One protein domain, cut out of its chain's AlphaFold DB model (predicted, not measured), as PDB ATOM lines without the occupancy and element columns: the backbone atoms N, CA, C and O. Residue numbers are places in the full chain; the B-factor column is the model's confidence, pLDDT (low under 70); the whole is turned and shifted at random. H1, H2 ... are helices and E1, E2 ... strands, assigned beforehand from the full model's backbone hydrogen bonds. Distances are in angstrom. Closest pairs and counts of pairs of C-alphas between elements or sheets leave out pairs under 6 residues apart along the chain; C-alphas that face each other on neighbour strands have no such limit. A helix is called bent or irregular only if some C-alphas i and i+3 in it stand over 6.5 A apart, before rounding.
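What this domain is: This is residues 4 to 58 of the 58 residues of an uncharacterized protein of Candidatus Bathyarchaeota archaeon (UniProt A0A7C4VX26). A long, bent hairpin, E2 and E3, arches over a looped stretch that holds one short helix, H1, and the short strand E1 pairs beside the beginning of E2. The 55 printed residues run E1, H1, E2, E3; the antiparallel sheet has the order E1, E2, E3, and the class is mostly strand. The whole is compact, radius of gyration of the C-alphas 11.3 A, spanning 30 by 22 by 14 A.

How they stand to each other: E2, residues 32 to 43, and E3, residues 49 to 57, form a hairpin, with N 39 and O 52 2.8 A apart, within hydrogen-bond range. E2 bends by 91 degrees at residue 37 and E3 by 64 degrees at residue 54. E1, residues 4 to 6, is antiparallel to E2, with N 5 and O 33 2.9 A apart. The sheet is strongly twisted. H1, residues 19 to 22, is only just not on it, with 4 pairs of C-alphas within 10 A; it is too short for an O i to N i+4 pair, but its one O i to N i+3 pair is within range.

Where its parts are: E2 measures 24.7 A and E3 22.9 A, E1 7.1 A and H1 5.1 A. E1 begins at C-alpha 4 (30.046, 36.714, -30.602); E3 ends at C-alpha 57 (33.085, 31.026, -23.486).

The domain as a whole: The farthest C-alphas, Thr 14 and Ile 58, are 30.6 A apart. The link E1 to H1 is long. The printed part has no cut, and no printed residue is under 70 in pLDDT.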
ATOM      1  N   ILE A   4      29.625  36.408 -31.969       90.38
ATOM      2  CA  ILE A   4      30.046  36.714 -30.602       90.38
ATOM      3  C   ILE A   4      29.036  37.691 -30.014       90.38
ATOM      4  O   ILE A   4      28.791  38.754 -30.584       90.38
ATOM      5  N   VAL A   5      28.451  37.337 -28.876       92.00
ATOM      6  CA  VAL A   5      27.505  38.189 -28.152       92.00
ATOM      7  C   VAL A   5      27.908  38.297 -26.691       92.00
ATOM      8  O   VAL A   5      28.540  37.399 -26.135       92.00
ATOM      9  N   SER A   6      27.509  39.396 -26.060       93.50
ATOM     10  CA  SER A   6      27.591  39.526 -24.610       93.50
ATOM     11  C   SER A   6      26.412  38.800 -23.977       93.50
ATOM     12  O   SER A   6      25.248  39.123 -24.245       93.50
ATOM     13  N   TYR A   7      26.708  37.822 -23.132       93.38
ATOM     14  CA  TYR A   7      25.704  37.074 -22.402       93.38
ATOM     15  C   TYR A   7      24.984  37.977 -21.395       93.38
ATOM     16  O   TYR A   7      25.596  38.676 -20.588       93.38
ATOM     17  N   ASN A   8      23.654  37.952 -21.439       91.00
ATOM     18  CA  ASN A   8      22.794  38.656 -20.499       91.00
ATOM     19  C   ASN A   8      21.771  37.663 -19.934       91.00
ATOM     20  O   ASN A   8      20.909  37.203 -20.690       91.00
ATOM     21  N   PRO A   9      21.852  37.314 -18.636       88.38
ATOM     22  CA  PRO A   9      20.922  36.374 -18.030       88.38
ATOM     23  C   PRO A   9      19.497  36.931 -18.059       88.38
ATOM     24  O   PRO A   9      19.270  38.127 -17.867       88.38
ATOM     25  N   ILE A  10      18.517  36.054 -18.274       86.31
ATOM     26  CA  ILE A  10      17.105  36.441 -18.194       86.31
ATOM     27  C   ILE A  10      16.639  36.311 -16.745       86.31
ATOM     28  O   ILE A  10      16.540  35.209 -16.206       86.31
ATOM     29  N   GLU A  11      16.271  37.435 -16.141       81.38
ATOM     30  CA  GLU A  11      15.688  37.465 -14.802       81.38
ATOM     31  C   GLU A  11      14.177  37.181 -14.867       81.38
ATOM     32  O   GLU A  11      13.379  37.987 -15.351       81.38
ATOM     33  N   CYS A  12      13.771  36.001 -14.394       82.06
ATOM     34  CA  CYS A  12      12.365  35.623 -14.244       82.06
ATOM     35  C   CYS A  12      11.933  35.731 -12.775       82.06
ATOM     36  O   CYS A  12      12.596  35.183 -11.896       82.06
ATOM     37  N   LYS A  13      10.787  36.379 -12.523       77.81
ATOM     38  CA  LYS A  13      10.152  36.442 -11.192       77.81
ATOM     39  C   LYS A  13       9.368  35.169 -10.837       77.81
ATOM     40  O   LYS A  13       9.102  34.922  -9.670       77.81
ATOM     41  N   THR A  14       9.004  34.368 -11.837       77.88
ATOM     42  CA  THR A  14       8.242  33.119 -11.704       77.88
ATOM     43  C   THR A  14       9.145  31.886 -11.643       77.88
ATOM     44  O   THR A  14      10.221  31.852 -12.247       77.88
ATOM     45  N   THR A  15       8.682  30.841 -10.951       78.69
ATOM     46  CA  THR A  15       9.310  29.512 -10.963       78.69
ATOM     47  C   THR A  15       9.231  28.933 -12.373       78.69
ATOM     48  O   THR A  15       8.155  28.601 -12.857       78.69
ATOM     49  N   CYS A  16      10.374  28.844 -13.053       81.69
ATOM     50  CA  CYS A  16      10.467  28.408 -14.443       81.69
ATOM     51  C   CYS A  16      11.403  27.202 -14.548       81.69
ATOM     52  O   CYS A  16      12.565  27.287 -14.154       81.69
ATOM     53  N   LEU A  17      10.923  26.104 -15.139       81.06
ATOM     54  CA  LEU A  17      11.720  24.886 -15.355       81.06
ATOM     55  C   LEU A  17      12.954  25.141 -16.234       81.06
ATOM     56  O   LEU A  17      13.992  24.514 -16.062       81.06
ATOM     57  N   ASN A  18      12.865  26.120 -17.139       81.94
ATOM     58  CA  ASN A  18      13.958  26.504 -18.030       81.94
ATOM     59  C   ASN A  18      14.910  27.541 -17.407       81.94
ATOM     60  O   ASN A  18      15.786  28.048 -18.104       81.94
ATOM     61  N   LYS A  19      14.766  27.885 -16.118       83.25
ATOM     62  CA  LYS A  19      15.603  28.908 -15.466       83.25
ATOM     63  C   LYS A  19      17.093  28.581 -15.570       83.25
ATOM     64  O   LYS A  19      17.868  29.468 -15.905       83.25
ATOM     65  N   SER A  20      17.471  27.314 -15.408       84.06
ATOM     66  CA  SER A  20      18.861  26.861 -15.546       84.06
ATOM     67  C   SER A  20      19.404  26.955 -16.979       84.06
ATOM     68  O   SER A  20      20.611  26.928 -17.166       84.06
ATOM     69  N   LEU A  21      18.538  27.072 -17.994       84.50
ATOM     70  CA  LEU A  21      18.947  27.314 -19.385       84.50
ATOM     71  C   LEU A  21      19.114  28.810 -19.676       84.50
ATOM     72  O   LEU A  21      19.955  29.193 -20.480       84.50
ATOM     73  N   CYS A  22      18.302  29.652 -19.033       86.81
ATOM     74  CA  CYS A  22      18.361  31.110 -19.158       86.81
ATOM     75  C   CYS A  22      19.453  31.755 -18.290       86.81
ATOM     76  O   CYS A  22      19.859  32.879 -18.576       86.81
ATOM     77  N   ALA A  23      19.836  31.077 -17.207       88.31
ATOM     78  CA  ALA A  23      20.861  31.455 -16.244       88.31
ATOM     79  C   ALA A  23      21.702  30.224 -15.842       88.31
ATOM     80  O   ALA A  23      21.609  29.770 -14.697       88.31
ATOM     81  N   PRO A  24      22.457  29.623 -16.782       88.50
ATOM     82  CA  PRO A  24      23.315  28.482 -16.489       88.50
ATOM     83  C   PRO A  24      24.431  28.840 -15.507       88.50
ATOM     84  O   PRO A  24      24.925  29.966 -15.467       88.50
ATOM     85  N   LEU A  25      24.841  27.846 -14.719       86.50
ATOM     86  CA  LEU A  25      25.985  27.966 -13.819       86.50
ATOM     87  C   LEU A  25      27.270  28.183 -14.632       86.50
ATOM     88  O   LEU A  25      27.491  27.498 -15.628       86.50
ATOM     89  N   GLY A  26      28.113  29.117 -14.187       87.69
ATOM     90  CA  GLY A  26      29.400  29.422 -14.824       87.69
ATOM     91  C   GLY A  26      29.355  30.464 -15.947       87.69
ATOM     92  O   GLY A  26      30.396  30.733 -16.531       87.69
ATOM     93  N   LEU A  27      28.189  31.055 -16.234       90.25
ATOM     94  CA  LEU A  27      28.028  32.168 -17.175       90.25
ATOM     95  C   LEU A  27      27.549  33.420 -16.441       90.25
ATOM     96  O   LEU A  27      26.474  33.434 -15.833       90.25
ATOM     97  N   PHE A  28      28.333  34.487 -16.527       91.31
ATOM     98  CA  PHE A  28      28.104  35.749 -15.839       91.31
ATOM     99  C   PHE A  28      27.723  36.853 -16.814       91.31
ATOM    100  O   PHE A  28      28.094  36.865 -17.985       91.31
ATOM    101  N   LYS A  29      26.937  37.815 -16.324       92.00
ATOM    102  CA  LYS A  29      26.506  38.957 -17.131       92.00
ATOM    103  C   LYS A  29      27.719  39.653 -17.766       92.00
ATOM    104  O   LYS A  29      28.653  40.013 -17.058       92.00
ATOM    105  N   ASN A  30      27.620  39.924 -19.066       93.56
ATOM    106  CA  ASN A  30      28.652  40.479 -19.949       93.56
ATOM    107  C   ASN A  30      29.771  39.521 -20.380       93.56
ATOM    108  O   ASN A  30      30.635  39.961 -21.143       93.56
ATOM    109  N   ASP A  31      29.734  38.243 -19.996       94.31
ATOM    110  CA  ASP A  31      30.648  37.251 -20.564       94.31
ATOM    111  C   ASP A  31      30.512  37.222 -22.085       94.31
ATOM    112  O   ASP A  31      29.404  37.251 -22.638       94.31
ATOM    113  N   LYS A  32      31.650  37.163 -22.775       94.88
ATOM    114  CA  LYS A  32      31.655  36.998 -24.224       94.88
ATOM    115  C   LYS A  32      31.466  35.528 -24.535       94.88
ATOM    116  O   LYS A  32      32.246  34.678 -24.120       94.88
ATOM    117  N   ILE A  33      30.418  35.244 -25.292       94.38
ATOM    118  CA  ILE A  33      30.109  33.899 -25.751       94.38
ATOM    119  C   ILE A  33      30.020  33.877 -27.264       94.38
ATOM    120  O   ILE A  33      29.471  34.787 -27.890       94.38
ATOM    121  N   LYS A  34      30.535  32.808 -27.859       94.38
ATOM    122  CA  LYS A  34      30.356  32.524 -29.279       94.38
ATOM    123  C   LYS A  34      29.236  31.512 -29.450       94.38
ATOM    124  O   LYS A  34      29.268  30.451 -28.831       94.38
ATOM    125  N   ILE A  35      28.251  31.833 -30.286       93.25
ATOM    126  CA  ILE A  35      27.177  30.901 -30.643       93.25
ATOM    127  C   ILE A  35      27.694  29.960 -31.732       93.25
ATOM    128  O   ILE A  35      27.815  30.352 -32.896       93.25
ATOM    129  N   GLU A  36      27.958  28.715 -31.348       93.81
ATOM    130  CA  GLU A  36      28.452  27.674 -32.251       93.81
ATOM    131  C   GLU A  36      27.318  27.101 -33.097       93.81
ATOM    132  O   GLU A  36      27.461  26.961 -34.309       93.81
ATOM    133  N   LYS A  37      26.175  26.800 -32.471       92.94
ATOM    134  CA  LYS A  37      25.048  26.150 -33.147       92.94
ATOM    135  C   LYS A  37      23.714  26.511 -32.514       92.94
ATOM    136  O   LYS A  37      23.598  26.577 -31.289       92.94
ATOM    137  N   ILE A  38      22.689  26.670 -33.346       91.88
ATOM    138  CA  ILE A  38      21.296  26.775 -32.899       91.88
ATOM    139  C   ILE A  38      20.674  25.380 -32.969       91.88
ATOM    140  O   ILE A  38      20.684  24.749 -34.022       91.88
ATOM    141  N   LEU A  39      20.168  24.874 -31.843       91.12
ATOM    142  CA  LEU A  39      19.603  23.526 -31.762       91.12
ATOM    143  C   LEU A  39      18.116  23.522 -32.123       91.12
ATOM    144  O   LEU A  39      17.712  22.870 -33.077       91.12
ATOM    145  N   HIS A  40      17.295  24.230 -31.345       90.69
ATOM    146  CA  HIS A  40      15.855  24.339 -31.582       90.69
ATOM    147  C   HIS A  40      15.264  25.548 -30.853       90.69
ATOM    148  O   HIS A  40      15.838  26.065 -29.892       90.69
ATOM    149  N   HIS A  41      14.075  25.972 -31.274       88.94
ATOM    150  CA  HIS A  41      13.324  27.019 -30.590       88.94
ATOM    151  C   HIS A  41      12.606  26.473 -29.350       88.94
ATOM    152  O   HIS A  41      12.203  25.309 -29.300       88.94
ATOM    153  N   ILE A  42      12.463  27.317 -28.332       85.38
ATOM    154  CA  ILE A  42      11.737  27.028 -27.094       85.38
ATOM    155  C   ILE A  42      10.736  28.159 -26.867       85.38
ATOM    156  O   ILE A  42      11.095  29.339 -26.883       85.38
ATOM    157  N   LYS A  43       9.476  27.800 -26.610       82.38
ATOM    158  CA  LYS A  43       8.464  28.763 -26.167       82.38
ATOM    159  C   LYS A  43       8.621  29.016 -24.671       82.38
ATOM    160  O   LYS A  43       8.485  28.098 -23.864       82.38
ATOM    161  N   CYS A  44       8.912  30.256 -24.291       82.81
ATOM    162  CA  CYS A  44       8.892  30.658 -22.891       82.81
ATOM    163  C   CYS A  44       7.443  30.837 -22.423       82.81
ATOM    164  O   CYS A  44       6.630  31.413 -23.144       82.81
ATOM    165  N   GLN A  45       7.135  30.431 -21.190       80.75
ATOM    166  CA  GLN A  45       5.816  30.659 -20.583       80.75
ATOM    167  C   GLN A  45       5.464  32.154 -20.480       80.75
ATOM    168  O   GLN A  45       4.297  32.515 -20.549       80.75
ATOM    169  N   ASN A  46       6.471  33.031 -20.412       79.38
ATOM    170  CA  ASN A  46       6.290  34.487 -20.416       79.38
ATOM    171  C   ASN A  46       6.125  35.081 -21.834       79.38
ATOM    172  O   ASN A  46       6.352  36.273 -22.021       79.38
ATOM    173  N   GLY A  47       5.835  34.268 -22.856       81.00
ATOM    174  CA  GLY A  47       5.622  34.730 -24.236       81.00
ATOM    175  C   GLY A  47       6.892  35.126 -25.003       81.00
ATOM    176  O   GLY A  47       6.806  35.586 -26.137       81.00
ATOM    177  N   LYS A  48       8.083  34.940 -24.417       81.69
ATOM    178  CA  LYS A  48       9.361  35.188 -25.104       81.69
ATOM    179  C   LYS A  48       9.693  34.060 -26.086       81.69
ATOM    180  O   LYS A  48       9.593  32.880 -25.742       81.69
ATOM    181  N   ASN A  49      10.179  34.432 -27.266       83.88
ATOM    182  CA  ASN A  49      10.774  33.497 -28.218       83.88
ATOM    183  C   ASN A  49      12.228  33.234 -27.826       83.88
ATOM    184  O   ASN A  49      13.062  34.135 -27.889       83.88
ATOM    185  N   LEU A  50      12.522  32.006 -27.400       87.81
ATOM    186  CA  LEU A  50      13.866  31.573 -27.031       87.81
ATOM    187  C   LEU A  50      14.388  30.564 -28.058       87.81
ATOM    188  O   LEU A  50      13.618  29.873 -28.727       87.81
ATOM    189  N   ALA A  51      15.707  30.453 -28.155       89.94
ATOM    190  CA  ALA A  51      16.372  29.398 -28.901       89.94
ATOM    191  C   ALA A  51      17.402  28.725 -27.997       89.94
ATOM    192  O   ALA A  51      18.170  29.399 -27.309       89.94
ATOM    193  N   LYS A  52      17.412  27.393 -27.987       90.50
ATOM    194  CA  LYS A  52      18.465  26.617 -27.342       90.50
ATOM    195  C   LYS A  52      19.681  26.637 -28.252       90.50
ATOM    196  O   LYS A  52      19.592  26.224 -29.408       90.50
ATOM    197  N   VAL A  53      20.801  27.111 -27.728       92.06
ATOM    198  CA  VAL A  53      22.046  27.269 -28.478       92.06
ATOM    199  C   VAL A  53      23.196  26.573 -27.761       92.06
ATOM    200  O   VAL A  53      23.190  26.462 -26.536       92.06
ATOM    201  N   LEU A  54      24.168  26.094 -28.532       92.25
ATOM    202  CA  LEU A  54      25.477  25.693 -28.027       92.25
ATOM    203  C   LEU A  54      26.411  26.892 -28.100       92.25
ATOM    204  O   LEU A  54      26.483  27.565 -29.134       92.25
ATOM    205  N   VAL A  55      27.102  27.153 -26.996       93.56
ATOM    206  CA  VAL A  55      27.981  28.308 -26.845       93.56
ATOM    207  C   VAL A  55      29.331  27.892 -26.284       93.56
ATOM    208  O   VAL A  55      29.413  26.936 -25.517       93.56
ATOM    209  N   THR A  56      30.367  28.639 -26.652       93.69
ATOM    210  CA  THR A  56      31.707  28.537 -26.062       93.69
ATOM    211  C   THR A  56      32.061  29.877 -25.424       93.69
ATOM    212  O   THR A  56      31.826  30.923 -26.037       93.69
ATOM    213  N   ILE A  57      32.573  29.842 -24.192       90.44
ATOM    214  CA  ILE A  57      33.085  31.026 -23.486       90.44
ATOM    215  C   ILE A  57      34.427  31.409 -24.116       90.44
ATOM    216  O   ILE A  57      35.222  30.521 -24.433       90.44
ATOM    217  N   ILE A  58      34.643  32.708 -24.327       88.38
ATOM    218  CA  ILE A  58      35.834  33.265 -24.981       88.38
ATOM    219  C   ILE A  58      36.644  34.097 -23.995       88.38
ATOM    220  O   ILE A  58      36.013  34.908 -23.278       88.38
TER     221      ILE A  58